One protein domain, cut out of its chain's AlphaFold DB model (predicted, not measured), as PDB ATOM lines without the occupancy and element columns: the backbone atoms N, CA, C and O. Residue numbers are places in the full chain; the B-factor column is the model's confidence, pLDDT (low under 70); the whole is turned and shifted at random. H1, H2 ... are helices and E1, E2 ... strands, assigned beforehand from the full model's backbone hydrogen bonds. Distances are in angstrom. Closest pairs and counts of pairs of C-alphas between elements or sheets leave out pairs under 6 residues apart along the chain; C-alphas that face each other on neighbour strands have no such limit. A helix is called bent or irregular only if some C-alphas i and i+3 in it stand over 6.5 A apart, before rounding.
ATOM      1  N   PRO A 252     -19.016  37.750 -54.615       90.19
ATOM      2  CA  PRO A 252     -20.281  37.419 -53.950       90.19
ATOM      3  C   PRO A 252     -20.270  37.606 -52.431       90.19
ATOM      4  O   PRO A 252     -21.275  38.033 -51.854       90.19
ATOM      5  N   THR A 253     -19.145  37.308 -51.782       91.00
ATOM      6  CA  THR A 253     -18.987  37.420 -50.328       91.00
ATOM      7  C   THR A 253     -18.955  38.885 -49.906       91.00
ATOM      8  O   THR A 253     -19.676  39.275 -48.987       91.00
ATOM      9  N   ASP A 254     -18.182  39.712 -50.616       91.88
ATOM     10  CA  ASP A 254     -18.108  41.151 -50.345       91.88
ATOM     11  C   ASP A 254     -19.442  41.839 -50.656       91.88
ATOM     12  O   ASP A 254     -19.911  42.671 -49.881       91.88
ATOM     13  N   ALA A 255     -20.104  41.442 -51.747       93.69
ATOM     14  CA  ALA A 255     -21.422  41.945 -52.113       93.69
ATOM     15  C   ALA A 255     -22.476  41.603 -51.056       93.69
ATOM     16  O   ALA A 255     -23.246  42.477 -50.666       93.69
ATOM     17  N   SER A 256     -22.491  40.361 -50.563       93.62
ATOM     18  CA  SER A 256     -23.401  39.950 -49.488       93.62
ATOM     19  C   SER A 256     -23.143  40.764 -48.219       93.62
ATOM     20  O   SER A 256     -24.076  41.292 -47.622       93.62
ATOM     21  N   LEU A 257     -21.876  40.973 -47.846       94.81
ATOM     22  CA  LEU A 257     -21.521  41.812 -46.702       94.81
ATOM     23  C   LEU A 257     -21.986  43.271 -46.874       94.81
ATOM     24  O   LEU A 257     -22.619  43.820 -45.968       94.81
ATOM     25  N   GLU A 258     -21.700  43.901 -48.016       95.00
ATOM     26  CA  GLU A 258     -22.098  45.286 -48.302       95.00
ATOM     27  C   GLU A 258     -23.626  45.449 -48.330       95.00
ATOM     28  O   GLU A 258     -24.161  46.364 -47.699       95.00
ATOM     29  N   ILE A 259     -24.348  44.538 -48.990       97.00
ATOM     30  CA  ILE A 259     -25.817  44.556 -49.038       97.00
ATOM     31  C   ILE A 259     -26.405  44.306 -47.644       97.00
ATOM     32  O   ILE A 259     -27.369  44.969 -47.255       97.00
ATOM     33  N   GLY A 260     -25.831  43.386 -46.866       96.25
ATOM     34  CA  GLY A 260     -26.236  43.124 -45.485       96.25
ATOM     35  C   GLY A 260     -26.079  44.355 -44.591       96.25
ATOM     36  O   GLY A 260     -26.986  44.676 -43.818       96.25
ATOM     37  N   LEU A 261     -24.977  45.096 -44.748       95.62
ATOM     38  CA  LEU A 261     -24.758  46.381 -44.081       95.62
ATOM     39  C   LEU A 261     -25.783  47.431 -44.516       95.62
ATOM     40  O   LEU A 261     -26.360  48.093 -43.656       95.62
ATOM     41  N   ASP A 262     -26.052  47.563 -45.815       96.69
ATOM     42  CA  ASP A 262     -27.071  48.482 -46.330       96.69
ATOM     43  C   ASP A 262     -28.455  48.165 -45.742       96.69
ATOM     44  O   ASP A 262     -29.142  49.063 -45.247       96.69
ATOM     45  N   CYS A 263     -28.838  46.885 -45.693       97.50
ATOM     46  CA  CYS A 263     -30.079  46.450 -45.057       97.50
ATOM     47  C   CYS A 263     -30.113  46.840 -43.571       97.50
ATOM     48  O   CYS A 263     -31.100  47.410 -43.104       97.50
ATOM     49  N   LEU A 264     -29.032  46.577 -42.830       95.56
ATOM     50  CA  LEU A 264     -28.931  46.902 -41.407       95.56
ATOM     51  C   LEU A 264     -29.043  48.414 -41.159       95.56
ATOM     52  O   LEU A 264     -29.771  48.842 -40.264       95.56
ATOM     53  N   TRP A 265     -28.353  49.233 -41.954       95.50
ATOM     54  CA  TRP A 265     -28.409  50.692 -41.855       95.50
ATOM     55  C   TRP A 265     -29.797  51.237 -42.174       95.50
ATOM     56  O   TRP A 265     -30.307  52.070 -41.424       95.50
ATOM     57  N   PHE A 266     -30.436  50.725 -43.225       96.12
ATOM     58  CA  PHE A 266     -31.796  51.108 -43.583       96.12
ATOM     59  C   PHE A 266     -32.783  50.791 -42.455       96.12
ATOM     60  O   PHE A 266     -33.563  51.648 -42.041       96.12
ATOM     61  N   LEU A 267     -32.702  49.585 -41.882       96.00
ATOM     62  CA  LEU A 267     -33.555  49.168 -40.767       96.00
ATOM     63  C   LEU A 267     -33.323  49.994 -39.495       96.00
ATOM     64  O   LEU A 267     -34.226  50.091 -38.668       96.00
ATOM     65  N   ARG A 268     -32.157  50.632 -39.336       95.06
ATOM     66  CA  ARG A 268     -31.809  51.484 -38.183       95.06
ATOM     67  C   ARG A 268     -32.330  52.922 -38.269       95.06
ATOM     68  O   ARG A 268     -32.140  53.673 -37.311       95.06
ATOM     69  N   TYR A 269     -33.001  53.321 -39.351       94.88
ATOM     70  CA  TYR A 269     -33.554  54.675 -39.459       94.88
ATOM     71  C   TYR A 269     -34.554  55.010 -38.345       94.88
ATOM     72  O   TYR A 269     -35.333  54.171 -37.889       94.88
ATOM     73  N   ASP A 270     -34.566  56.279 -37.926       93.00
ATOM     74  CA  ASP A 270     -35.358  56.760 -36.788       93.00
ATOM     75  C   ASP A 270     -36.862  56.536 -36.980       93.00
ATOM     76  O   ASP A 270     -37.579  56.261 -36.018       93.00
ATOM     77  N   ARG A 271     -37.341  56.582 -38.229       91.12
ATOM     78  CA  ARG A 271     -38.755  56.354 -38.564       91.12
ATOM     79  C   ARG A 271     -39.253  54.953 -38.184       91.12
ATOM     80  O   ARG A 271     -40.452  54.775 -38.000       91.12
ATOM     81  N   TYR A 272     -38.351  53.981 -38.045       92.75
ATOM     82  CA  TYR A 272     -38.684  52.599 -37.699       92.75
ATOM     83  C   TYR A 272     -38.569  52.303 -36.197       92.75
ATOM     84  O   TYR A 272     -38.859  51.185 -35.779       92.75
ATOM     85  N   LYS A 273     -38.195  53.286 -35.361       89.38
ATOM     86  CA  LYS A 273     -38.062  53.106 -33.900       89.38
ATOM     87  C   LYS A 273     -39.384  52.846 -33.182       89.38
ATOM     88  O   LYS A 273     -39.377  52.206 -32.136       89.38
ATOM     89  N   SER A 274     -40.489  53.392 -33.687       75.44
ATOM     90  CA  SER A 274     -41.782  53.407 -32.993       75.44
ATOM     91  C   SER A 274     -42.936  53.302 -33.988       75.44
ATOM     92  O   SER A 274     -43.716  54.241 -34.160       75.44
ATOM     93  N   VAL A 275     -43.033  52.160 -34.667       75.62
ATOM     94  CA  VAL A 275     -44.123  51.885 -35.609       75.62
ATOM     95  C   VAL A 275     -45.250  51.194 -34.854       75.62
ATOM     96  O   VAL A 275     -45.135  50.032 -34.485       75.62
ATOM     97  N   SER A 276     -46.341  51.919 -34.611       73.38
ATOM     98  CA  SER A 276     -47.524  51.370 -33.938       73.38
ATOM     99  C   SER A 276     -48.380  50.495 -34.855       73.38
ATOM    100  O   SER A 276     -49.075  49.612 -34.370       73.38
ATOM    101  N   ASN A 277     -48.341  50.726 -36.172       83.25
ATOM    102  CA  ASN A 277     -49.109  49.957 -37.147       83.25
ATOM    103  C   ASN A 277     -48.252  49.615 -38.372       83.25
ATOM    104  O   ASN A 277     -48.047  50.435 -39.267       83.25
ATOM    105  N   ILE A 278     -47.758  48.377 -38.397       88.62
ATOM    106  CA  ILE A 278     -46.885  47.866 -39.460       88.62
ATOM    107  C   ILE A 278     -47.649  47.706 -40.773       88.62
ATOM    108  O   ILE A 278     -47.108  48.014 -41.829       88.62
ATOM    109  N   LYS A 279     -48.923  47.303 -40.719       88.62
ATOM    110  CA  LYS A 279     -49.754  47.192 -41.919       88.62
ATOM    111  C   LYS A 279     -49.896  48.540 -42.613       88.62
ATOM    112  O   LYS A 279     -49.631  48.642 -43.802       88.62
ATOM    113  N   ALA A 280     -50.200  49.590 -41.853       87.94
ATOM    114  CA  ALA A 280     -50.288  50.944 -42.390       87.94
ATOM    115  C   ALA A 280     -48.958  51.416 -43.002       87.94
ATOM    116  O   ALA A 280     -48.971  52.095 -44.024       87.94
ATOM    117  N   LEU A 281     -47.816  51.039 -42.412       89.19
ATOM    118  CA  LEU A 281     -46.496  51.335 -42.976       89.19
ATOM    119  C   LEU A 281     -46.281  50.640 -44.332       89.19
ATOM    120  O   LEU A 281     -45.766  51.261 -45.258       89.19
ATOM    121  N   LEU A 282     -46.694  49.376 -44.463       88.12
ATOM    122  CA  LEU A 282     -46.565  48.613 -45.708       88.12
ATOM    123  C   LEU A 282     -47.575  49.054 -46.782       88.12
ATOM    124  O   LEU A 282     -47.222  49.085 -47.962       88.12
ATOM    125  N   ASP A 283     -48.792  49.417 -46.378       87.12
ATOM    126  CA  ASP A 283     -49.889  49.822 -47.267       87.12
ATOM    127  C   ASP A 283     -49.736  51.266 -47.764       87.12
ATOM    128  O   ASP A 283     -50.183  51.590 -48.864       87.12
ATOM    129  N   ALA A 284     -49.071  52.137 -46.993       83.12
ATOM    130  CA  ALA A 284     -48.815  53.522 -47.394       83.12
ATOM    131  C   ALA A 284     -48.019  53.624 -48.705       83.12
ATOM    132  O   ALA A 284     -48.085  54.662 -49.365       83.12
ATOM    133  N   ASN A 285     -47.276  52.565 -49.067       78.38
ATOM    134  CA  ASN A 285     -46.453  52.477 -50.275       78.38
ATOM    135  C   ASN A 285     -45.591  53.740 -50.484       78.38
ATOM    136  O   ASN A 285     -45.414  54.218 -51.605       78.38
ATOM    137  N   ASP A 286     -45.094  54.310 -49.379       85.50
ATOM    138  CA  ASP A 286     -44.223  55.480 -49.389       85.50
ATOM    139  C   ASP A 286     -42.946  55.102 -50.132       85.50
ATOM    140  O   ASP A 286     -42.277  54.129 -49.785       85.50
ATOM    141  N   GLU A 287     -42.587  55.890 -51.144       85.00
ATOM    142  CA  GLU A 287     -41.376  55.655 -51.925       85.00
ATOM    143  C   GLU A 287     -40.142  55.517 -51.036       85.00
ATOM    144  O   GLU A 287     -39.248  54.765 -51.382       85.00
ATOM    145  N   ARG A 288     -40.101  56.175 -49.872       87.94
ATOM    146  CA  ARG A 288     -38.984  56.105 -48.913       87.94
ATOM    147  C   ARG A 288     -38.857  54.765 -48.172       87.94
ATOM    148  O   ARG A 288     -37.876  54.575 -47.460       87.94
ATOM    149  N   ASP A 289     -39.855  53.890 -48.283       91.19
ATOM    150  CA  ASP A 289     -39.930  52.601 -47.587       91.19
ATOM    151  C   ASP A 289     -39.864  51.422 -48.570       91.19
ATOM    152  O   ASP A 289     -40.019  50.270 -48.175       91.19
ATOM    153  N   ALA A 290     -39.608  51.676 -49.858       92.88
ATOM    154  CA  ALA A 290     -39.675  50.639 -50.884       92.88
ATOM    155  C   ALA A 290     -38.720  49.463 -50.621       92.88
ATOM    156  O   ALA A 290     -39.091  48.317 -50.840       92.88
ATOM    157  N   PHE A 291     -37.524  49.734 -50.086       95.75
ATOM    158  CA  PHE A 291     -36.524  48.710 -49.760       95.75
ATOM    159  C   PHE A 291     -36.774  47.994 -48.419       95.75
ATOM    160  O   PHE A 291     -36.081  47.036 -48.082       95.75
ATOM    161  N   LEU A 292     -37.783  48.414 -47.649       95.94
ATOM    162  CA  LEU A 292     -38.032  47.928 -46.292       95.94
ATOM    163  C   LEU A 292     -38.335  46.428 -46.238       95.94
ATOM    164  O   LEU A 292     -37.794  45.727 -45.384       95.94
ATOM    165  N   LYS A 293     -39.177  45.932 -47.155       95.44
ATOM    166  CA  LYS A 293     -39.569  44.513 -47.208       95.44
ATOM    167  C   LYS A 293     -38.360  43.619 -47.474       95.44
ATOM    168  O   LYS A 293     -38.174  42.618 -46.782       95.44
ATOM    169  N   TYR A 294     -37.528  44.013 -48.436       96.75
ATOM    170  CA  TYR A 294     -36.293  43.310 -48.764       96.75
ATOM    171  C   TYR A 294     -35.318  43.336 -47.582       96.75
ATOM    172  O   TYR A 294     -34.882  42.282 -47.123       96.75
ATOM    173  N   ALA A 295     -35.031  44.525 -47.039       97.31
ATOM    174  CA  ALA A 295     -34.085  44.684 -45.942       97.31
ATOM    175  C   ALA A 295     -34.495  43.868 -44.706       97.31
ATOM    176  O   ALA A 295     -33.684  43.109 -44.180       97.31
ATOM    177  N   ALA A 296     -35.759  43.960 -44.276       96.12
ATOM    178  CA  ALA A 296     -36.266  43.210 -43.126       96.12
ATOM    179  C   ALA A 296     -36.180  41.692 -43.341       96.12
ATOM    180  O   ALA A 296     -35.835  40.959 -42.416       96.12
ATOM    181  N   THR A 297     -36.443  41.217 -44.559       94.88
ATOM    182  CA  THR A 297     -36.468  39.780 -44.868       94.88
ATOM    183  C   THR A 297     -35.068  39.181 -45.017       94.88
ATOM    184  O   THR A 297     -34.855  38.050 -44.601       94.88
ATOM    185  N   PHE A 298     -34.106  39.918 -45.578       95.69
ATOM    186  CA  PHE A 298     -32.857  39.320 -46.070       95.69
ATOM    187  C   PHE A 298     -31.579  39.777 -45.357       95.69
ATOM    188  O   PHE A 298     -30.531  39.178 -45.594       95.69
ATOM    189  N   TRP A 299     -31.621  40.784 -44.471       96.56
ATOM    190  CA  TRP A 299     -30.406  41.319 -43.829       96.56
ATOM    191  C   TRP A 299     -29.541  40.239 -43.155       96.56
ATOM    192  O   TRP A 299     -28.321  40.276 -43.266       96.56
ATOM    193  N   PHE A 300     -30.157  39.265 -42.477       94.19
ATOM    194  CA  PHE A 300     -29.428  38.221 -41.751       94.19
ATOM    195  C   PHE A 300     -28.855  37.155 -42.687       94.19
ATOM    196  O   PHE A 300     -27.799  36.608 -42.387       94.19
ATOM    197  N   GLN A 301     -29.522  36.880 -43.814       93.31
ATOM    198  CA  GLN A 301     -29.061  35.907 -44.809       93.31
ATOM    199  C   GLN A 301     -27.811  36.421 -45.525       93.31
ATOM    200  O   GLN A 301     -26.838  35.690 -45.660       93.31
ATOM    201  N   HIS A 302     -27.793  37.712 -45.867       95.19
ATOM    202  CA  HIS A 302     -26.609  38.395 -46.401       95.19
ATOM    203  C   HIS A 302     -25.399  38.329 -45.467       95.19
ATOM    204  O   HIS A 302     -24.257  38.296 -45.914       95.19
ATOM    205  N   LEU A 303     -25.644  38.296 -44.158       94.81
ATOM    206  CA  LEU A 303     -24.593  38.254 -43.145       94.81
ATOM    207  C   LEU A 303     -24.286  36.837 -42.648       94.81
ATOM    208  O   LEU A 303     -23.396  36.688 -41.811       94.81
ATOM    209  N   TYR A 304     -24.983  35.811 -43.134       89.56
ATOM    210  CA  TYR A 304     -24.989  34.476 -42.537       89.56
ATOM    211  C   TYR A 304     -23.616  33.792 -42.557       89.56
ATOM    212  O   TYR A 304     -23.133  33.382 -41.500       89.56
ATOM    213  N   ASP A 305     -22.971  33.757 -43.727       83.56
ATOM    214  CA  ASP A 305     -21.661  33.119 -43.948       83.56
ATOM    215  C   ASP A 305     -20.488  34.118 -43.920       83.56
ATOM    216  O   ASP A 305     -19.347  33.788 -44.245       83.56
ATOM    217  N   THR A 306     -20.748  35.365 -43.521       87.81
ATOM    218  CA  THR A 306     -19.701  36.390 -43.426       87.81
ATOM    219  C   THR A 306     -18.818  36.166 -42.196       87.81
ATOM    220  O   THR A 306     -19.294  35.773 -41.132       87.81
ATOM    221  N   SER A 307     -17.517  36.449 -42.318       87.88
ATOM    222  CA  SER A 307     -16.611  36.520 -41.164       87.88
ATOM    223  C   SER A 307     -16.750  37.897 -40.508       87.88
ATOM    224  O   SER A 307     -16.288  38.886 -41.084       87.88
ATOM    225  N   PRO A 308     -17.392  38.020 -39.330       89.62
ATOM    226  CA  PRO A 308     -17.761  39.327 -38.813       89.62
ATOM    227  C   PRO A 308     -16.539  40.106 -38.326       89.62
ATOM    228  O   PRO A 308     -15.771  39.648 -37.476       89.62
ATOM    229  N   SER A 309     -16.396  41.342 -38.804       93.88
ATOM    230  CA  SER A 309     -15.496  42.303 -38.170       93.88
ATOM    231  C   SER A 309     -16.023  42.675 -36.777       93.88
ATOM    232  O   SER A 309     -17.218  42.564 -36.484       93.88
ATOM    233  N   LYS A 310     -15.146  43.174 -35.896       94.12
ATOM    234  CA  LYS A 310     -15.564  43.660 -34.564       94.12
ATOM    235  C   LYS A 310     -16.607  44.778 -34.655       94.12
ATOM    236  O   LYS A 310     -17.450  44.906 -33.770       94.12
ATOM    237  N   GLU A 311     -16.534  45.588 -35.707       94.50
ATOM    238  CA  GLU A 311     -17.469  46.683 -35.958       94.50
ATOM    239  C   GLU A 311     -18.831  46.151 -36.396       94.50
ATOM    240  O   GLU A 311     -19.826  46.499 -35.765       94.50
ATOM    241  N   LEU A 312     -18.866  45.223 -37.362       94.50
ATOM    242  CA  LEU A 312     -20.100  44.568 -37.800       94.50
ATOM    243  C   LEU A 312     -20.799  43.863 -36.634       94.50
ATOM    244  O   LEU A 312     -21.998  44.039 -36.431       94.50
ATOM    245  N   PHE A 313     -20.043  43.106 -35.832       95.81
ATOM    246  CA  PHE A 313     -20.578  42.431 -34.652       95.81
ATOM    247  C   PHE A 313     -21.249  43.429 -33.692       95.81
ATOM    248  O   PHE A 313     -22.366  43.201 -33.218       95.81
ATOM    249  N   ARG A 314     -20.587  44.566 -33.429       95.38
ATOM    250  CA  ARG A 314     -21.121  45.639 -32.581       95.38
ATOM    251  C   ARG A 314     -22.381  46.255 -33.185       95.38
ATOM    252  O   ARG A 314     -23.326  46.504 -32.441       95.38
ATOM    253  N   ASP A 315     -22.407  46.500 -34.491       94.31
ATOM    254  CA  ASP A 315     -23.551  47.108 -35.173       94.31
ATOM    255  C   ASP A 315     -24.772  46.186 -35.211       94.31
ATOM    256  O   ASP A 315     -25.884  46.648 -34.948       94.31
ATOM    257  N   VAL A 316     -24.576  44.882 -35.438       95.94
ATOM    258  CA  VAL A 316     -25.654  43.886 -35.340       95.94
ATOM    259  C   VAL A 316     -26.177  43.809 -33.908       95.94
ATOM    260  O   VAL A 316     -27.382  43.922 -33.702       95.94
ATOM    261  N   CYS A 317     -25.306  43.725 -32.896       95.75
ATOM    262  CA  CYS A 317     -25.750  43.743 -31.497       95.75
ATOM    263  C   CYS A 317     -26.518  45.026 -31.147       95.75
ATOM    264  O   CYS A 317     -27.551  44.968 -30.482       95.75
ATOM    265  N   ALA A 318     -26.045  46.189 -31.608       94.81
ATOM    266  CA  ALA A 318     -26.712  47.467 -31.379       94.81
ATOM    267  C   ALA A 318     -28.104  47.516 -32.031       94.81
ATOM    268  O   ALA A 318     -29.039  48.046 -31.432       94.81
ATOM    269  N   PHE A 319     -28.255  46.942 -33.226       95.75
ATOM    270  CA  PHE A 319     -29.551  46.796 -33.881       95.75
ATOM    271  C   PHE A 319     -30.478  45.857 -33.106       95.75
ATOM    272  O   PHE A 319     -31.605  46.254 -32.812       95.75
ATOM    273  N   LEU A 320     -30.003  44.674 -32.701       95.75
ATOM    274  CA  LEU A 320     -30.798  43.694 -31.949       95.75
ATOM    275  C   LEU A 320     -31.284  44.230 -30.599       95.75
ATOM    276  O   LEU A 320     -32.365  43.868 -30.153       95.75
ATOM    277  N   VAL A 321     -30.523  45.111 -29.950       94.88
ATOM    278  CA  VAL A 321     -30.925  45.778 -28.697       94.88
ATOM    279  C   VAL A 321     -31.898  46.947 -28.941       94.88
ATOM    280  O   VAL A 321     -32.593  47.378 -28.024       94.88
ATOM    281  N   SER A 322     -31.994  47.462 -30.169       94.00
ATOM    282  CA  SER A 322     -32.856  48.602 -30.514       94.00
ATOM    283  C   SER A 322     -34.309  48.198 -30.795       94.00
ATOM    284  O   SER A 322     -34.576  47.103 -31.288       94.00
ATOM    285  N   SER A 323     -35.262  49.109 -30.574       93.06
ATOM    286  CA  SER A 323     -36.681  48.862 -30.881       93.06
ATOM    287  C   SER A 323     -36.957  48.629 -32.375       93.06
ATOM    288  O   SER A 323     -37.932  47.964 -32.718       93.06
ATOM    289  N   ASN A 324     -36.074  49.096 -33.267       94.12
ATOM    290  CA  ASN A 324     -36.147  48.839 -34.709       94.12
ATOM    291  C   ASN A 324     -36.124  47.344 -35.043       94.12
ATOM    292  O   ASN A 324     -36.695  46.939 -36.055       94.12
ATOM    293  N   PHE A 325     -35.491  46.524 -34.198       95.38
ATOM    294  CA  PHE A 325     -35.492  45.077 -34.373       95.38
ATOM    295  C   PHE A 325     -36.919  44.519 -34.372       95.38
ATOM    296  O   PHE A 325     -37.276  43.756 -35.264       95.38
ATOM    297  N   TRP A 326     -37.776  44.968 -33.450       93.38
ATOM    298  CA  TRP A 326     -39.169  44.519 -33.390       93.38
ATOM    299  C   TRP A 326     -40.003  45.015 -34.570       93.38
ATOM    300  O   TRP A 326     -40.867  44.285 -35.048       93.38
ATOM    301  N   THR A 327     -39.705  46.201 -35.106       93.31
ATOM    302  CA  THR A 327     -40.294  46.647 -36.377       93.31
ATOM    303  C   THR A 327     -39.897  45.708 -37.518       93.31
ATOM    304  O   THR A 327     -40.763  45.304 -38.291       93.31
ATOM    305  N   SER A 328     -38.622  45.303 -37.592       95.00
ATOM    306  CA  SER A 328     -38.136  44.324 -38.577       95.00
ATOM    307  C   SER A 328     -38.854  42.979 -38.443       95.00
ATOM    308  O   SER A 328     -39.421  42.497 -39.420       95.00
ATOM    309  N   VAL A 329     -38.936  42.423 -37.226       94.38
ATOM    310  CA  VAL A 329     -39.674  41.176 -36.941       94.38
ATOM    311  C   VAL A 329     -41.136  41.299 -37.356       94.38
ATOM    312  O   VAL A 329     -41.685  40.413 -38.002       94.38
ATOM    313  N   GLY A 330     -41.784  42.416 -37.036       93.50
ATOM    314  CA  GLY A 330     -43.175  42.614 -37.405       93.50
ATOM    315  C   GLY A 330     -43.378  42.747 -38.918       93.50
ATOM    316  O   GLY A 330     -44.351  42.204 -39.430       93.50
ATOM    317  N   ILE A 331     -42.452  43.365 -39.661       94.00
ATOM    318  CA  ILE A 331     -42.470  43.349 -41.137       94.00
ATOM    319  C   ILE A 331     -42.303  41.919 -41.657       94.00
ATOM    320  O   ILE A 331     -43.067  41.511 -42.529       94.00
ATOM    321  N   GLN A 332     -41.373  41.147 -41.086       93.62
ATOM    322  CA  GLN A 332     -41.165  39.742 -41.444       93.62
ATOM    323  C   GLN A 332     -42.441  38.912 -41.257       93.62
ATOM    324  O   GLN A 332     -42.698  38.048 -42.089       93.62
ATOM    325  N   THR A 333     -43.291  39.199 -40.257       92.50
ATOM    326  CA  THR A 333     -44.582  38.484 -40.128       92.50
ATOM    327  C   THR A 333     -45.471  38.661 -41.362       92.50
ATOM    328  O   THR A 333     -46.146  37.721 -41.762       92.50
ATOM    329  N   TYR A 334     -45.427  39.825 -42.020       91.75
ATOM    330  CA  TYR A 334     -46.182  40.090 -43.249       91.75
ATOM    331  C   TYR A 334     -45.485  39.575 -44.511       91.75
ATOM    332  O   TYR A 334     -46.153  39.112 -45.432       91.75
ATOM    333  N   THR A 335     -44.161  39.719 -44.604       91.44
ATOM    334  CA  THR A 335     -43.427  39.484 -45.859       91.44
ATOM    335  C   THR A 335     -42.843  38.084 -45.968       91.44
ATOM    336  O   THR A 335     -42.734  37.555 -47.070       91.44
ATOM    337  N   ALA A 336     -42.460  37.490 -44.841       91.12
ATOM    338  CA  ALA A 336     -41.778  36.209 -44.766       91.12
ATOM    339  C   ALA A 336     -42.169  35.431 -43.489       91.12
ATOM    340  O   ALA A 336     -41.293  35.066 -42.702       91.12
ATOM    341  N   PRO A 337     -43.468  35.136 -43.274       89.12
ATOM    342  CA  PRO A 337     -43.936  34.430 -42.075       89.12
ATOM    343  C   PRO A 337     -43.303  33.044 -41.896       89.12
ATOM    344  O   PRO A 337     -43.183  32.560 -40.774       89.12
ATOM    345  N   HIS A 338     -42.843  32.424 -42.990       85.75
ATOM    346  CA  HIS A 338     -42.132  31.146 -42.961       85.75
ATOM    347  C   HIS A 338     -40.854  31.191 -42.108       85.75
ATOM    348  O   HIS A 338     -40.449  30.158 -41.592       85.75
ATOM    349  N   LEU A 339     -40.251  32.364 -41.878       88.00
ATOM    350  CA  LEU A 339     -39.114  32.520 -40.959       88.00
ATOM    351  C   LEU A 339     -39.475  32.212 -39.493       88.00
ATOM    352  O   LEU A 339     -38.599  32.095 -38.646       88.00
ATOM    353  N   PHE A 340     -40.758  32.060 -39.168       89.31
ATOM    354  CA  PHE A 340     -41.226  31.668 -37.839       89.31
ATOM    355  C   PHE A 340     -41.792  30.239 -37.811       89.31
ATOM    356  O   PHE A 340     -42.413  29.830 -36.834       89.31
ATOM    357  N   CYS A 341     -41.586  29.440 -38.857       85.75
ATOM    358  CA  CYS A 341     -41.906  28.014 -38.807       85.75
ATOM    359  C   CYS A 341     -40.774  27.222 -38.131       85.75
ATOM    360  O   CYS A 341     -39.617  27.658 -38.088       85.75
ATOM    361  N   ARG A 342     -41.112  26.042 -37.596       81.50
ATOM    362  CA  ARG A 342     -40.105  25.068 -37.162       81.50
ATOM    363  C   ARG A 342     -39.589  24.312 -38.373       81.50
ATOM    364  O   ARG A 342     -40.344  24.068 -39.309       81.50
ATOM    365  N   CYS A 343     -38.320  23.955 -38.332       75.56
ATOM    366  CA  CYS A 343     -37.621  23.270 -39.394       75.56
ATOM    367  C   CYS A 343     -37.162  21.910 -38.874       75.56
ATOM    368  O   CYS A 343     -36.331  21.850 -37.970       75.56
ATOM    369  N   LYS A 344     -37.713  20.835 -39.433       76.38
ATOM    370  CA  LYS A 344     -37.295  19.469 -39.130       76.38
ATOM    371  C   LYS A 344     -36.354  18.979 -40.218       76.38
ATOM    372  O   LYS A 344     -36.691  19.067 -41.401       76.38
ATOM    373  N   GLU A 345     -35.197  18.463 -39.828       69.81
ATOM    374  CA  GLU A 345     -34.303  17.770 -40.752       69.81
ATOM    375  C   GLU A 345     -34.757  16.312 -40.876       69.81
ATOM    376  O   GLU A 345     -34.665  15.532 -39.932       69.81
ATOM    377  N   ASN A 346     -35.276  15.937 -42.040       66.94
ATOM    378  CA  ASN A 346     -35.621  14.561 -42.369       66.94
ATOM    379  C   ASN A 346     -34.697  14.115 -43.504       66.94
ATOM    380  O   ASN A 346     -34.753  14.680 -44.586       66.94
ATOM    381  N   SER A 347     -33.847  13.110 -43.280       70.56
ATOM    382  CA  SER A 347     -33.089  12.435 -44.353       70.56
ATOM    383  C   SER A 347     -32.326  13.373 -45.317       70.56
ATOM    384  O   SER A 347     -32.271  13.113 -46.518       70.56
ATOM    385  N   GLY A 348     -31.742  14.464 -44.804       65.62
ATOM    386  CA  GLY A 348     -30.974  15.437 -45.594       65.62
ATOM    387  C   GLY A 348     -31.795  16.554 -46.251       65.62
ATOM    388  O   GLY A 348     -31.232  17.360 -46.992       65.62
ATOM    389  N   TYR A 349     -33.103  16.642 -45.982       58.12
ATOM    390  CA  TYR A 349     -33.942  17.772 -46.377       58.12
ATOM    391  C   TYR A 349     -34.618  18.431 -45.173       58.12
ATOM    392  O   TYR A 349     -34.903  17.812 -44.150       58.12
ATOM    393  N   PHE A 350     -34.896  19.723 -45.316       64.38
ATOM    394  CA  PHE A 350     -35.533  20.540 -44.294       64.38
ATOM    395  C   PHE A 350     -37.023  20.699 -44.600       64.38
ATOM    396  O   PHE A 350     -37.393  21.275 -45.626       64.38
ATOM    397  N   LYS A 351     -37.891  20.206 -43.710       73.62
ATOM    398  CA  LYS A 351     -39.343  20.402 -43.789       73.62
ATOM    399  C   LYS A 351     -39.765  21.488 -42.807       73.62
ATOM    400  O   LYS A 351     -39.559  21.366 -41.601       73.62
ATOM    401  N   MET A 352     -40.377  22.547 -43.330       72.06
ATOM    402  CA  MET A 352     -40.954  23.611 -42.513       72.06
ATOM    403  C   MET A 352     -42.358  23.208 -42.069       72.06
ATOM    404  O   MET A 352     -43.238  23.011 -42.905       72.06
ATOM    405  N   CYS A 353     -42.578  23.117 -40.763       71.62
ATOM    406  CA  CYS A 353     -43.861  22.738 -40.182       71.62
ATOM    407  C   CYS A 353     -44.288  23.737 -39.099       71.62
ATOM    408  O   CYS A 353     -43.469  24.307 -38.372       71.62
ATOM    409  N   LEU A 354     -45.602  23.925 -38.973       69.69
ATOM    410  CA  LEU A 354     -46.216  24.689 -37.883       69.69
ATOM    411  C   LEU A 354     -46.640  23.775 -36.726       69.69
ATOM    412  O   LEU A 354     -46.374  24.100 -35.568       69.69
ATOM    413  N   ASP A 355     -47.225  22.621 -37.059       63.03
ATOM    414  CA  ASP A 355     -47.939  21.736 -36.130       63.03
ATOM    415  C   ASP A 355     -47.609  20.257 -36.365       63.03
ATOM    416  O   ASP A 355     -48.496  19.411 -36.429       63.03
ATOM    417  N   ASP A 356     -46.328  19.929 -36.526       65.38
ATOM    418  CA  ASP A 356     -45.916  18.528 -36.602       65.38
ATOM    419  C   ASP A 356     -45.644  18.004 -35.175       65.38
ATOM    420  O   ASP A 356     -44.698  18.460 -34.530       65.38
ATOM    421  N   PRO A 357     -46.468  17.083 -34.637       62.22
ATOM    422  CA  PRO A 357     -46.288  16.540 -33.290       62.22
ATOM    423  C   PRO A 357     -45.021  15.685 -33.161       62.22
ATOM    424  O   PRO A 357     -44.598  15.390 -32.046       62.22
ATOM    425  N   THR A 358     -44.411  15.291 -34.284       62.00
ATOM    426  CA  THR A 358     -43.139  14.562 -34.314       62.00
ATOM    427  C   THR A 358     -41.927  15.478 -34.190       62.00
ATOM    428  O   THR A 358     -40.800  14.982 -34.201       62.00
ATOM    429  N   ILE A 359     -42.145  16.795 -34.124       62.09
ATOM    430  CA  ILE A 359     -41.074  17.759 -33.936       62.09
ATOM    431  C   ILE A 359     -40.597  17.726 -32.488       62.09
ATOM    432  O   ILE A 359     -41.368  17.991 -31.559       62.09
ATOM    433  N   SER A 360     -39.317  17.414 -32.305       66.44
ATOM    434  CA  SER A 360     -38.679  17.434 -30.993       66.44
ATOM    435  C   SER A 360     -38.386  18.877 -30.562       66.44
ATOM    436  O   SER A 360     -38.463  19.822 -31.349       66.44
ATOM    437  N   GLU A 361     -38.052  19.078 -29.283       60.88
ATOM    438  CA  GLU A 361     -37.515  20.371 -28.831       60.88
ATOM    439  C   GLU A 361     -36.145  20.690 -29.467       60.88
ATOM    440  O   GLU A 361     -35.731  21.849 -29.435       60.88
ATOM    441  N   ASP A 362     -35.486  19.695 -30.075       61.84
ATOM    442  CA  ASP A 362     -34.177  19.828 -30.722       61.84
ATOM    443  C   ASP A 362     -34.273  20.315 -32.180       61.84
ATOM    444  O   ASP A 362     -33.274  20.775 -32.739       61.84
ATOM    445  N   ASP A 363     -35.458  20.265 -32.801       67.19
ATOM    446  CA  ASP A 363     -35.655  20.783 -34.156       67.19
ATOM    447  C   ASP A 363     -35.526  22.314 -34.190       67.19
ATOM    448  O   ASP A 363     -36.128  23.058 -33.404       67.19
ATOM    449  N   GLY A 364     -34.736  22.808 -35.142       68.56
ATOM    450  CA  GLY A 364     -34.393  24.221 -35.244       68.56
ATOM    451  C   GLY A 364     -35.584  25.099 -35.634       68.56
ATOM    452  O   GLY A 364     -36.344  24.801 -36.551       68.56
ATOM    453  N   LEU A 365     -35.728  26.256 -34.989       74.94
ATOM    454  CA  LEU A 365     -36.541  27.344 -35.538       74.94
ATOM    455  C   LEU A 365     -35.804  27.978 -36.725       74.94
ATOM    456  O   LEU A 365     -34.574  28.047 -36.725       74.94
ATOM    457  N   GLY A 366     -36.544  28.495 -37.708       69.00
ATOM    458  CA  GLY A 366     -35.992  29.304 -38.802       69.00
ATOM    459  C   GLY A 366     -35.470  30.671 -38.337       69.00
ATOM    460  O   GLY A 366     -35.888  31.694 -38.856       69.00
ATOM    461  N   VAL A 367     -34.600  30.722 -37.324       71.00
ATOM    462  CA  VAL A 367     -34.230  31.954 -36.616       71.00
ATOM    463  C   VAL A 367     -33.546  32.944 -37.572       71.00
ATOM    464  O   VAL A 367     -32.463  32.640 -38.079       71.00
ATOM    465  N   PRO A 368     -34.107  34.150 -37.789       78.25
ATOM    466  CA  PRO A 368     -33.529  35.152 -38.683       78.25
ATOM    467  C   PRO A 368     -32.345  35.910 -38.050       78.25
ATOM    468  O   PRO A 368     -32.358  37.140 -37.980       78.25
ATOM    469  N   LEU A 369     -31.326  35.195 -37.558       90.88
ATOM    470  CA  LEU A 369     -30.103  35.762 -36.975       90.88
ATOM    471  C   LEU A 369     -28.835  35.135 -37.591       90.88
ATOM    472  O   LEU A 369     -28.844  33.955 -37.944       90.88
ATOM    473  N   PRO A 370     -27.721  35.885 -37.714       90.94
ATOM    474  CA  PRO A 370     -26.463  35.332 -38.217       90.94
ATOM    475  C   PRO A 370     -25.864  34.254 -37.293       90.94
ATOM    476  O   PRO A 370     -25.751  34.463 -36.084       90.94
ATOM    477  N   LYS A 371     -25.389  33.134 -37.863       87.81
ATOM    478  CA  LYS A 371     -24.805  31.989 -37.125       87.81
ATOM    479  C   LYS A 371     -23.675  32.383 -36.170       87.81
ATOM    480  O   LYS A 371     -23.601  31.894 -35.042       87.81
ATOM    481  N   TRP A 372     -22.800  33.286 -36.608       92.56
ATOM    482  CA  TRP A 372     -21.631  33.727 -35.843       92.56
ATOM    483  C   TRP A 372     -21.982  34.542 -34.591       92.56
ATOM    484  O   TRP A 372     -21.108  34.768 -33.751       92.56
ATOM    485  N   LEU A 373     -23.241  34.962 -34.408       90.38
ATOM    486  CA  LEU A 373     -23.675  35.708 -33.224       90.38
ATOM    487  C   LEU A 373     -23.449  34.897 -31.934       90.38
ATOM    488  O   LEU A 373     -23.033  35.453 -30.913       90.38
ATOM    489  N   ARG A 374     -23.609  33.569 -32.010       87.81
ATOM    490  CA  ARG A 374     -23.347  32.621 -30.913       87.81
ATOM    491  C   ARG A 374     -21.874  32.532 -30.509       87.81
ATOM    492  O   ARG A 374     -21.573  32.048 -29.427       87.81
ATOM    493  N   GLY A 375     -20.950  33.041 -31.328       88.06
ATOM    494  CA  GLY A 375     -19.511  33.026 -31.045       88.06
ATOM    495  C   GLY A 375     -19.068  33.938 -29.893       88.06
ATOM    496  O   GLY A 375     -17.882  33.998 -29.580       88.06
ATOM    497  N   SER A 376     -19.987  34.672 -29.258       91.75
ATOM    498  CA  SER A 376     -19.690  35.539 -28.115       91.75
ATOM    499  C   SER A 376     -20.766  35.440 -27.034       91.75
ATOM    500  O   SER A 376     -21.943  35.279 -27.340       91.75
ATOM    501  N   LEU A 377     -20.392  35.691 -25.776       91.44
ATOM    502  CA  LEU A 377     -21.327  35.676 -24.640       91.44
ATOM    503  C   LEU A 377     -22.477  36.691 -24.752       91.44
ATOM    504  O   LEU A 377     -23.520  36.510 -24.129       91.44
ATOM    505  N   VAL A 378     -22.276  37.810 -25.458       93.88
ATOM    506  CA  VAL A 378     -23.322  38.832 -25.637       93.88
ATOM    507  C   VAL A 378     -24.291  38.398 -26.729       93.88
ATOM    508  O   VAL A 378     -25.501  38.437 -26.520       93.88
ATOM    509  N   GLY A 379     -23.756  37.961 -27.870       92.94
ATOM    510  CA  GLY A 379     -24.566  37.504 -28.990       92.94
ATOM    511  C   GLY A 379     -25.327  36.216 -28.676       92.94
ATOM    512  O   GLY A 379     -26.506  36.129 -28.991       92.94
ATOM    513  N   GLU A 380     -24.720  35.279 -27.947       91.62
ATOM    514  CA  GLU A 380     -25.386  34.065 -27.468       91.62
ATOM    515  C   GLU A 380     -26.604  34.391 -26.591       91.62
ATOM    516  O   GLU A 380     -27.668  33.810 -26.770       91.62
ATOM    517  N   LYS A 381     -26.503  35.378 -25.689       93.06
ATOM    518  CA  LYS A 381     -27.648  35.808 -24.867       93.06
ATOM    519  C   LYS A 381     -28.761  36.449 -25.698       93.06
ATOM    520  O   LYS A 381     -29.928  36.252 -25.374       93.06
ATOM    521  N   LEU A 382     -28.411  37.245 -26.715       94.25
ATOM    522  CA  LEU A 382     -29.387  37.845 -27.636       94.25
ATOM    523  C   LEU A 382     -30.116  36.758 -28.431       94.25
ATOM    524  O   LEU A 382     -31.342  36.781 -28.512       94.25
ATOM    525  N   ASP A 383     -29.362  35.793 -28.959       91.94
ATOM    526  CA  ASP A 383     -29.895  34.648 -29.693       91.94
ATOM    527  C   ASP A 383     -30.803  33.786 -28.808       91.94
ATOM    528  O   ASP A 383     -31.936  33.516 -29.188       91.94
ATOM    529  N   GLN A 384     -30.367  33.436 -27.593       90.19
ATOM    530  CA  GLN A 384     -31.159  32.657 -26.634       90.19
ATOM    531  C   GLN A 384     -32.465  33.356 -26.247       90.19
ATOM    532  O   GLN A 384     -33.517  32.717 -26.212       90.19
ATOM    533  N   ASP A 385     -32.424  34.660 -25.967       91.62
ATOM    534  CA  ASP A 385     -33.627  35.423 -25.628       91.62
ATOM    535  C   ASP A 385     -34.604  35.490 -26.812       91.62
ATOM    536  O   ASP A 385     -35.817  35.380 -26.613       91.62
ATOM    537  N   PHE A 386     -34.095  35.643 -28.039       93.00
ATOM    538  CA  PHE A 386     -34.933  35.669 -29.235       93.00
ATOM    539  C   PHE A 386     -35.506  34.289 -29.562       93.00
ATOM    540  O   PHE A 386     -36.710  34.172 -29.772       93.00
ATOM    541  N   CYS A 387     -34.685  33.238 -29.516       89.38
ATOM    542  CA  CYS A 387     -35.128  31.856 -29.673       89.38
ATOM    543  C   CYS A 387     -36.188  31.504 -28.629       89.38
ATOM    544  O   CYS A 387     -37.225  30.964 -28.984       89.38
ATOM    545  N   SER A 388     -35.989  31.884 -27.361       87.75
ATOM    546  CA  SER A 388     -36.991  31.673 -26.312       87.75
ATOM    547  C   SER A 388     -38.304  32.391 -26.619       87.75
ATOM    548  O   SER A 388     -39.364  31.830 -26.356       87.75
ATOM    549  N   PHE A 389     -38.253  33.619 -27.141       91.81
ATOM    550  CA  PHE A 389     -39.454  34.346 -27.548       91.81
ATOM    551  C   PHE A 389     -40.158  33.658 -28.724       91.81
ATOM    552  O   PHE A 389     -41.378  33.508 -28.705       91.81
ATOM    553  N   LEU A 390     -39.400  33.203 -29.725       91.19
ATOM    554  CA  LEU A 390     -39.951  32.468 -30.856       91.19
ATOM    555  C   LEU A 390     -40.549  31.131 -30.408       91.19
ATOM    556  O   LEU A 390     -41.678  30.846 -30.771       91.19
ATOM    557  N   SER A 391     -39.905  30.352 -29.541       86.12
ATOM    558  CA  SER A 391     -40.482  29.100 -29.030       86.12
ATOM    559  C   SER A 391     -41.871  29.284 -28.407       86.12
ATOM    560  O   SER A 391     -42.723  28.403 -28.549       86.12
ATOM    561  N   ASP A 392     -42.119  30.441 -27.783       87.94
ATOM    562  CA  ASP A 392     -43.415  30.802 -27.207       87.94
ATOM    563  C   ASP A 392     -44.417  31.336 -28.259       87.94
ATOM    564  O   ASP A 392     -45.614  31.109 -28.116       87.94
ATOM    565  N   TRP A 393     -43.978  32.034 -29.315       91.69
ATOM    566  CA  TRP A 393     -44.872  32.800 -30.211       91.69
ATOM    567  C   TRP A 393     -44.788  32.462 -31.703       91.69
ATOM    568  O   TRP A 393     -45.523  33.046 -32.496       91.69
ATOM    569  N   HIS A 394     -43.936  31.527 -32.118       89.62
ATOM    570  CA  HIS A 394     -43.615  31.283 -33.527       89.62
ATOM    571  C   HIS A 394     -44.860  30.997 -34.384       89.62
ATOM    572  O   HIS A 394     -45.023  31.598 -35.441       89.62
ATOM    573  N   LYS A 395     -45.799  30.175 -33.889       86.88
ATOM    574  CA  LYS A 395     -47.048  29.865 -34.603       86.88
ATOM    575  C   LYS A 395     -47.927  31.100 -34.802       86.88
ATOM    576  O   LYS A 395     -48.454  31.317 -35.887       86.88
ATOM    577  N   VAL A 396     -48.044  31.941 -33.769       90.44
ATOM    578  CA  VAL A 396     -48.790  33.206 -33.840       90.44
ATOM    579  C   VAL A 396     -48.170  34.121 -34.894       90.44
ATOM    580  O   VAL A 396     -48.886  34.638 -35.743       90.44
ATOM    581  N   LEU A 397     -46.844  34.275 -34.873       91.44
ATOM    582  CA  LEU A 397     -46.112  35.142 -35.801       91.44
ATOM    583  C   LEU A 397     -46.156  34.645 -37.251       91.44
ATOM    584  O   LEU A 397     -46.125  35.462 -38.169       91.44
ATOM    585  N   ALA A 398     -46.223  33.328 -37.454       89.38
ATOM    586  CA  ALA A 398     -46.306  32.724 -38.776       89.38
ATOM    587  C   ALA A 398     -47.721  32.795 -39.382       89.38
ATOM    588  O   ALA A 398     -47.859  32.992 -40.585       89.38
ATOM    589  N   ILE A 399     -48.770  32.626 -38.569       86.06
ATOM    590  CA  ILE A 399     -50.157  32.523 -39.059       86.06
ATOM    591  C   ILE A 399     -50.859  33.887 -39.070       86.06
ATOM    592  O   ILE A 399     -51.639  34.180 -39.973       86.06
ATOM    593  N   TYR A 400     -50.583  34.736 -38.078       88.44
ATOM    594  CA  TYR A 400     -51.323  35.973 -37.840       88.44
ATOM    595  C   TYR A 400     -50.399  37.190 -37.946       88.44
ATOM    596  O   TYR A 400     -49.901  37.695 -36.936       88.44
ATOM    597  N   PRO A 401     -50.148  37.702 -39.161       88.19
ATOM    598  CA  PRO A 401     -49.300  38.869 -39.325       88.19
ATOM    599  C   PRO A 401     -49.880  40.089 -38.608       88.19
ATOM    600  O   PRO A 401     -51.086  40.331 -38.602       88.19
ATOM    601  N   GLY A 402     -48.997  40.887 -38.008       84.75
ATOM    602  CA  GLY A 402     -49.378  42.130 -37.335       84.75
ATOM    603  C   GLY A 402     -49.854  42.021 -35.897       84.75
ATOM    604  O   GLY A 402     -50.121  43.061 -35.311       84.75
ATOM    605  N   VAL A 403     -49.908  40.824 -35.315       89.81
ATOM    606  CA  VAL A 403     -50.296  40.636 -33.903       89.81
ATOM    607  C   VAL A 403     -49.092  40.601 -32.958       89.81
ATOM    608  O   VAL A 403     -49.204  40.205 -31.799       89.81
ATOM    609  N   LEU A 404     -47.916  41.021 -33.444       91.19
ATOM    610  CA  LEU A 404     -46.683  41.098 -32.653       91.19
ATOM    611  C   LEU A 404     -46.867  41.949 -31.386       91.19
ATOM    612  O   LEU A 404     -46.229  41.676 -30.374       91.19
ATOM    613  N   ASP A 405     -47.765  42.935 -31.421       89.50
ATOM    614  CA  ASP A 405     -48.106  43.788 -30.282       89.50
ATOM    615  C   ASP A 405     -48.902  43.079 -29.171       89.50
ATOM    616  O   ASP A 405     -49.059  43.610 -28.061       89.50
ATOM    617  N   GLN A 406     -49.377  41.863 -29.452       90.69
ATOM    618  CA  GLN A 406     -49.963  40.946 -28.481       90.69
ATOM    619  C   GLN A 406     -48.983  39.894 -27.954       90.69
ATOM    620  O   GLN A 406     -49.260  39.256 -26.934       90.69
ATOM    621  N   CYS A 407     -47.826  39.745 -28.597       92.38
ATOM    622  CA  CYS A 407     -46.797  38.798 -28.198       92.38
ATOM    623  C   CYS A 407     -45.923  39.385 -27.085       92.38
ATOM    624  O   CYS A 407     -45.446  40.520 -27.138       92.38
ATOM    625  N   VAL A 408     -45.668  38.586 -26.053       91.25
ATOM    626  CA  VAL A 408     -44.983  39.040 -24.840       91.25
ATOM    627  C   VAL A 408     -43.946  38.031 -24.379       91.25
ATOM    628  O   VAL A 408     -44.202  36.832 -24.344       91.25
ATOM    629  N   SER A 409     -42.769  38.505 -23.973       89.88
ATOM    630  CA  SER A 409     -41.736  37.611 -23.445       89.88
ATOM    631  C   SER A 409     -42.212  36.936 -22.159       89.88
ATOM    632  O   SER A 409     -42.455  37.614 -21.156       89.88
ATOM    633  N   LEU A 410     -42.327  35.606 -22.169       88.12
ATOM    634  CA  LEU A 410     -42.706  34.848 -20.974       88.12
ATOM    635  C   LEU A 410     -41.512  34.701 -20.024       88.12
ATOM    636  O   LEU A 410     -41.656  34.743 -18.797       88.12
ATOM    637  N   ASN A 411     -40.313  34.592 -20.588       84.44
ATOM    638  CA  ASN A 411     -39.065  34.543 -19.841       84.44
ATOM    639  C   ASN A 411     -38.471  35.945 -19.660       84.44
ATOM    640  O   ASN A 411     -38.715  36.867 -20.441       84.44
ATOM    641  N   LYS A 412     -37.692  36.133 -18.591       83.75
ATOM    642  CA  LYS A 412     -36.960  37.385 -18.382       83.75
ATOM    643  C   LYS A 412     -35.791  37.430 -19.364       83.75
ATOM    644  O   LYS A 412     -34.807  36.728 -19.147       83.75
ATOM    645  N   MET A 413     -35.895  38.287 -20.378       85.38
ATOM    646  CA  MET A 413     -34.800  38.553 -21.312       85.38
ATOM    647  C   MET A 413     -33.600  39.136 -20.554       85.38
ATOM    648  O   MET A 413     -33.734  40.130 -19.832       85.38
ATOM    649  N   LYS A 414     -32.435  38.499 -20.678       86.38
ATOM    650  CA  LYS A 414     -31.179  38.905 -20.020       86.38
ATOM    651  C   LYS A 414     -30.324  39.831 -20.890       86.38
ATOM    652  O   LYS A 414     -29.456  40.519 -20.364       86.38
ATOM    653  N   SER A 415     -30.547  39.825 -22.200       85.31
ATOM    654  CA  SER A 415     -29.734  40.489 -23.224       85.31
ATOM    655  C   SER A 415     -30.172  41.914 -23.568       85.31
ATOM    656  O   SER A 415     -29.492  42.585 -24.339       85.31
ATOM    657  N   HIS A 416     -31.292  42.383 -23.004       87.81
ATOM    658  CA  HIS A 416     -31.960  43.628 -23.404       87.81
ATOM    659  C   HIS A 416     -32.439  43.649 -24.870       87.81
ATOM    660  O   HIS A 416     -32.614  44.732 -25.427       87.81
ATOM    661  N   LEU A 417     -32.687  42.480 -25.480       89.62
ATOM    662  CA  LEU A 417     -33.213  42.345 -26.844       89.62
ATOM    663  C   LEU A 417     -34.377  43.317 -27.125       89.62
ATOM    664  O   LEU A 417     -35.428  43.291 -26.473       89.62
ATOM    665  N   GLY A 418     -34.149  44.207 -28.088       76.44
ATOM    666  CA  GLY A 418     -35.040  45.262 -28.562       76.44
ATOM    667  C   GLY A 418     -35.607  46.216 -27.503       76.44
ATOM    668  O   GLY A 418     -36.557  46.932 -27.802       76.44
ATOM    669  N   ALA A 419     -35.084  46.189 -26.270       66.75
ATOM    670  CA  ALA A 419     -35.597  46.869 -25.074       66.75
ATOM    671  C   ALA A 419     -37.121  46.724 -24.819       66.75
ATOM    672  O   ALA A 419     -37.736  47.610 -24.228       66.75
ATOM    673  N   HIS A 420     -37.663  45.545 -25.156       67.19
ATOM    674  CA  HIS A 420     -39.056  45.062 -25.081       67.19
ATOM    675  C   HIS A 420     -39.880  45.223 -26.372       67.19
ATOM    676  O   HIS A 420     -39.879  46.301 -26.968       67.19
ATOM    677  N   PRO A 421     -40.609  44.164 -26.796       72.06
ATOM    678  CA  PRO A 421     -41.545  44.272 -27.910       72.06
ATOM    679  C   PRO A 421     -42.567  45.367 -27.610       72.06
ATOM    680  O   PRO A 421     -42.929  45.580 -26.450       72.06
ATOM    681  N   VAL A 422     -43.012  46.077 -28.649       72.94
ATOM    682  CA  VAL A 422     -44.104  47.048 -28.522       72.94
ATOM    683  C   VAL A 422     -45.314  46.277 -28.011       72.94
ATOM    684  O   VAL A 422     -45.787  45.390 -28.698       72.94
ATOM    685  N   GLN A 423     -45.769  46.559 -26.793       80.88
ATOM    686  CA  GLN A 423     -46.912  45.874 -26.190       80.88
ATOM    687  C   GLN A 423     -48.135  46.770 -26.275       80.88
ATOM    688  O   GLN A 423     -48.061  47.952 -25.934       80.88
ATOM    689  N   SER A 424     -49.269  46.200 -26.671       82.50
ATOM    690  CA  SER A 424     -50.547  46.891 -26.540       82.50
ATOM    691  C   SER A 424     -50.845  47.201 -25.064       82.50
ATOM    692  O   SER A 424     -50.602  46.391 -24.165       82.50
ATOM    693  N   ASP A 425     -51.435  48.368 -24.786       83.00
ATOM    694  CA  ASP A 425     -51.798  48.797 -23.421       83.00
ATOM    695  C   ASP A 425     -52.782  47.839 -22.712       83.00
ATOM    696  O   ASP A 425     -52.949  47.864 -21.478       83.00
TER     697      ASP A 425
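What this domain is: This is residues 252 to 425 of the 948 residues of an uncharacterized protein of Talaromyces rugulosus (UniProt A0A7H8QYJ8). A compact cluster of crossed helices has a small two-strand hairpin, E1 and E2, at one far end: H1, H3 and H5 pack together on one side, and the long, kinked H8 runs along another, with H4 crossing near its beginning and H6 beside its last part. Residues 354 to 370 loop out past the hairpin and fold back, and residues 400 to 425, a long stretch with no named element, wind back past H8 to near the end of H4 about residue 418 and then run away from it to a far end at Asp 425. The printed part has 174 residues with eight named helices and two named strands, in the order H1 H2 H3 H4 H5 H6 E1 E2 H7 H8; the class is mostly helix and the one sheet, E1 - E2, is antiparallel. It is compact, with a radius of gyration of the C-alphas of 15.7 A and spans of 44 by 39 by 30 A.

Where its parts are: H1, residues 252 to 267, begins at C-alpha 252 (-20.281, 37.419, -53.950) and is 22.1 A long. H2 is residues 278 to 283. H3, residues 292 to 302, is irregular: C-alphas 297 and 300 are 7.9 A apart. H4, residues 310 to 321, measures 16.6 A and H5, residues 324 to 335, 16.3 A. H6 is residues 337 to 340, E1 residues 342 to 346, E2 residues 349 to 353 and H7 residues 371 to 375. H8, residues 377 to 399, is 32.4 A long and ends at C-alpha 399 (-50.157, 32.523, -39.059); it is irregular, with C-alphas 392 and 395 8.3 A apart and a kink of 69 degrees near residue 393.

How they stand to each other: H5 and H8 are the hubs, touching three helices each. H5 touches H3, about perpendicular at 78 degrees; their closest C-alphas, of Ser 328 and Ala 296, are 5.0 A apart. H3 touches H1 at a steep tilt of 41 degrees, opposite ways, closest at Ala 295 and Cys 263, C-alphas 4.5 A apart. H5 only just touches H1 and H2, with 3 pairs of C-alphas within 8 A each. H8 touches H6, closest at C-alphas 398 and 337, 4.4 A; it only just touches H4, with 3 pairs within 8 A, and touches H7 only at the corner. The hairpin E1 and E2 has N 344 and O 351 within hydrogen-bond range at 2.9 A; E1 and H8 are near each other. Every O i to N i+4 pair is within hydrogen-bond range in H1, H2 and H4; the counts are 5 of 7 in H3, 7 of 8 in H5, 16 of 19 in H8 and 0 of 1 in H7, which has 2 of 2 O i to N i+3 pairs within range; H6 is too short for an O i to N i+4 pair.

The domain as a whole: The C-alphas farthest apart, of Ser 347 and Asp 425, are 45.9 A apart. The printed part has no cut, and the link from E2 to H7, 17 residues, is long. Residues 283 to 288, of which 283 belongs to H2, stand free. Mean pLDDT of the printed part is 86.8; 19 residues are under 70, among them 354 to 364.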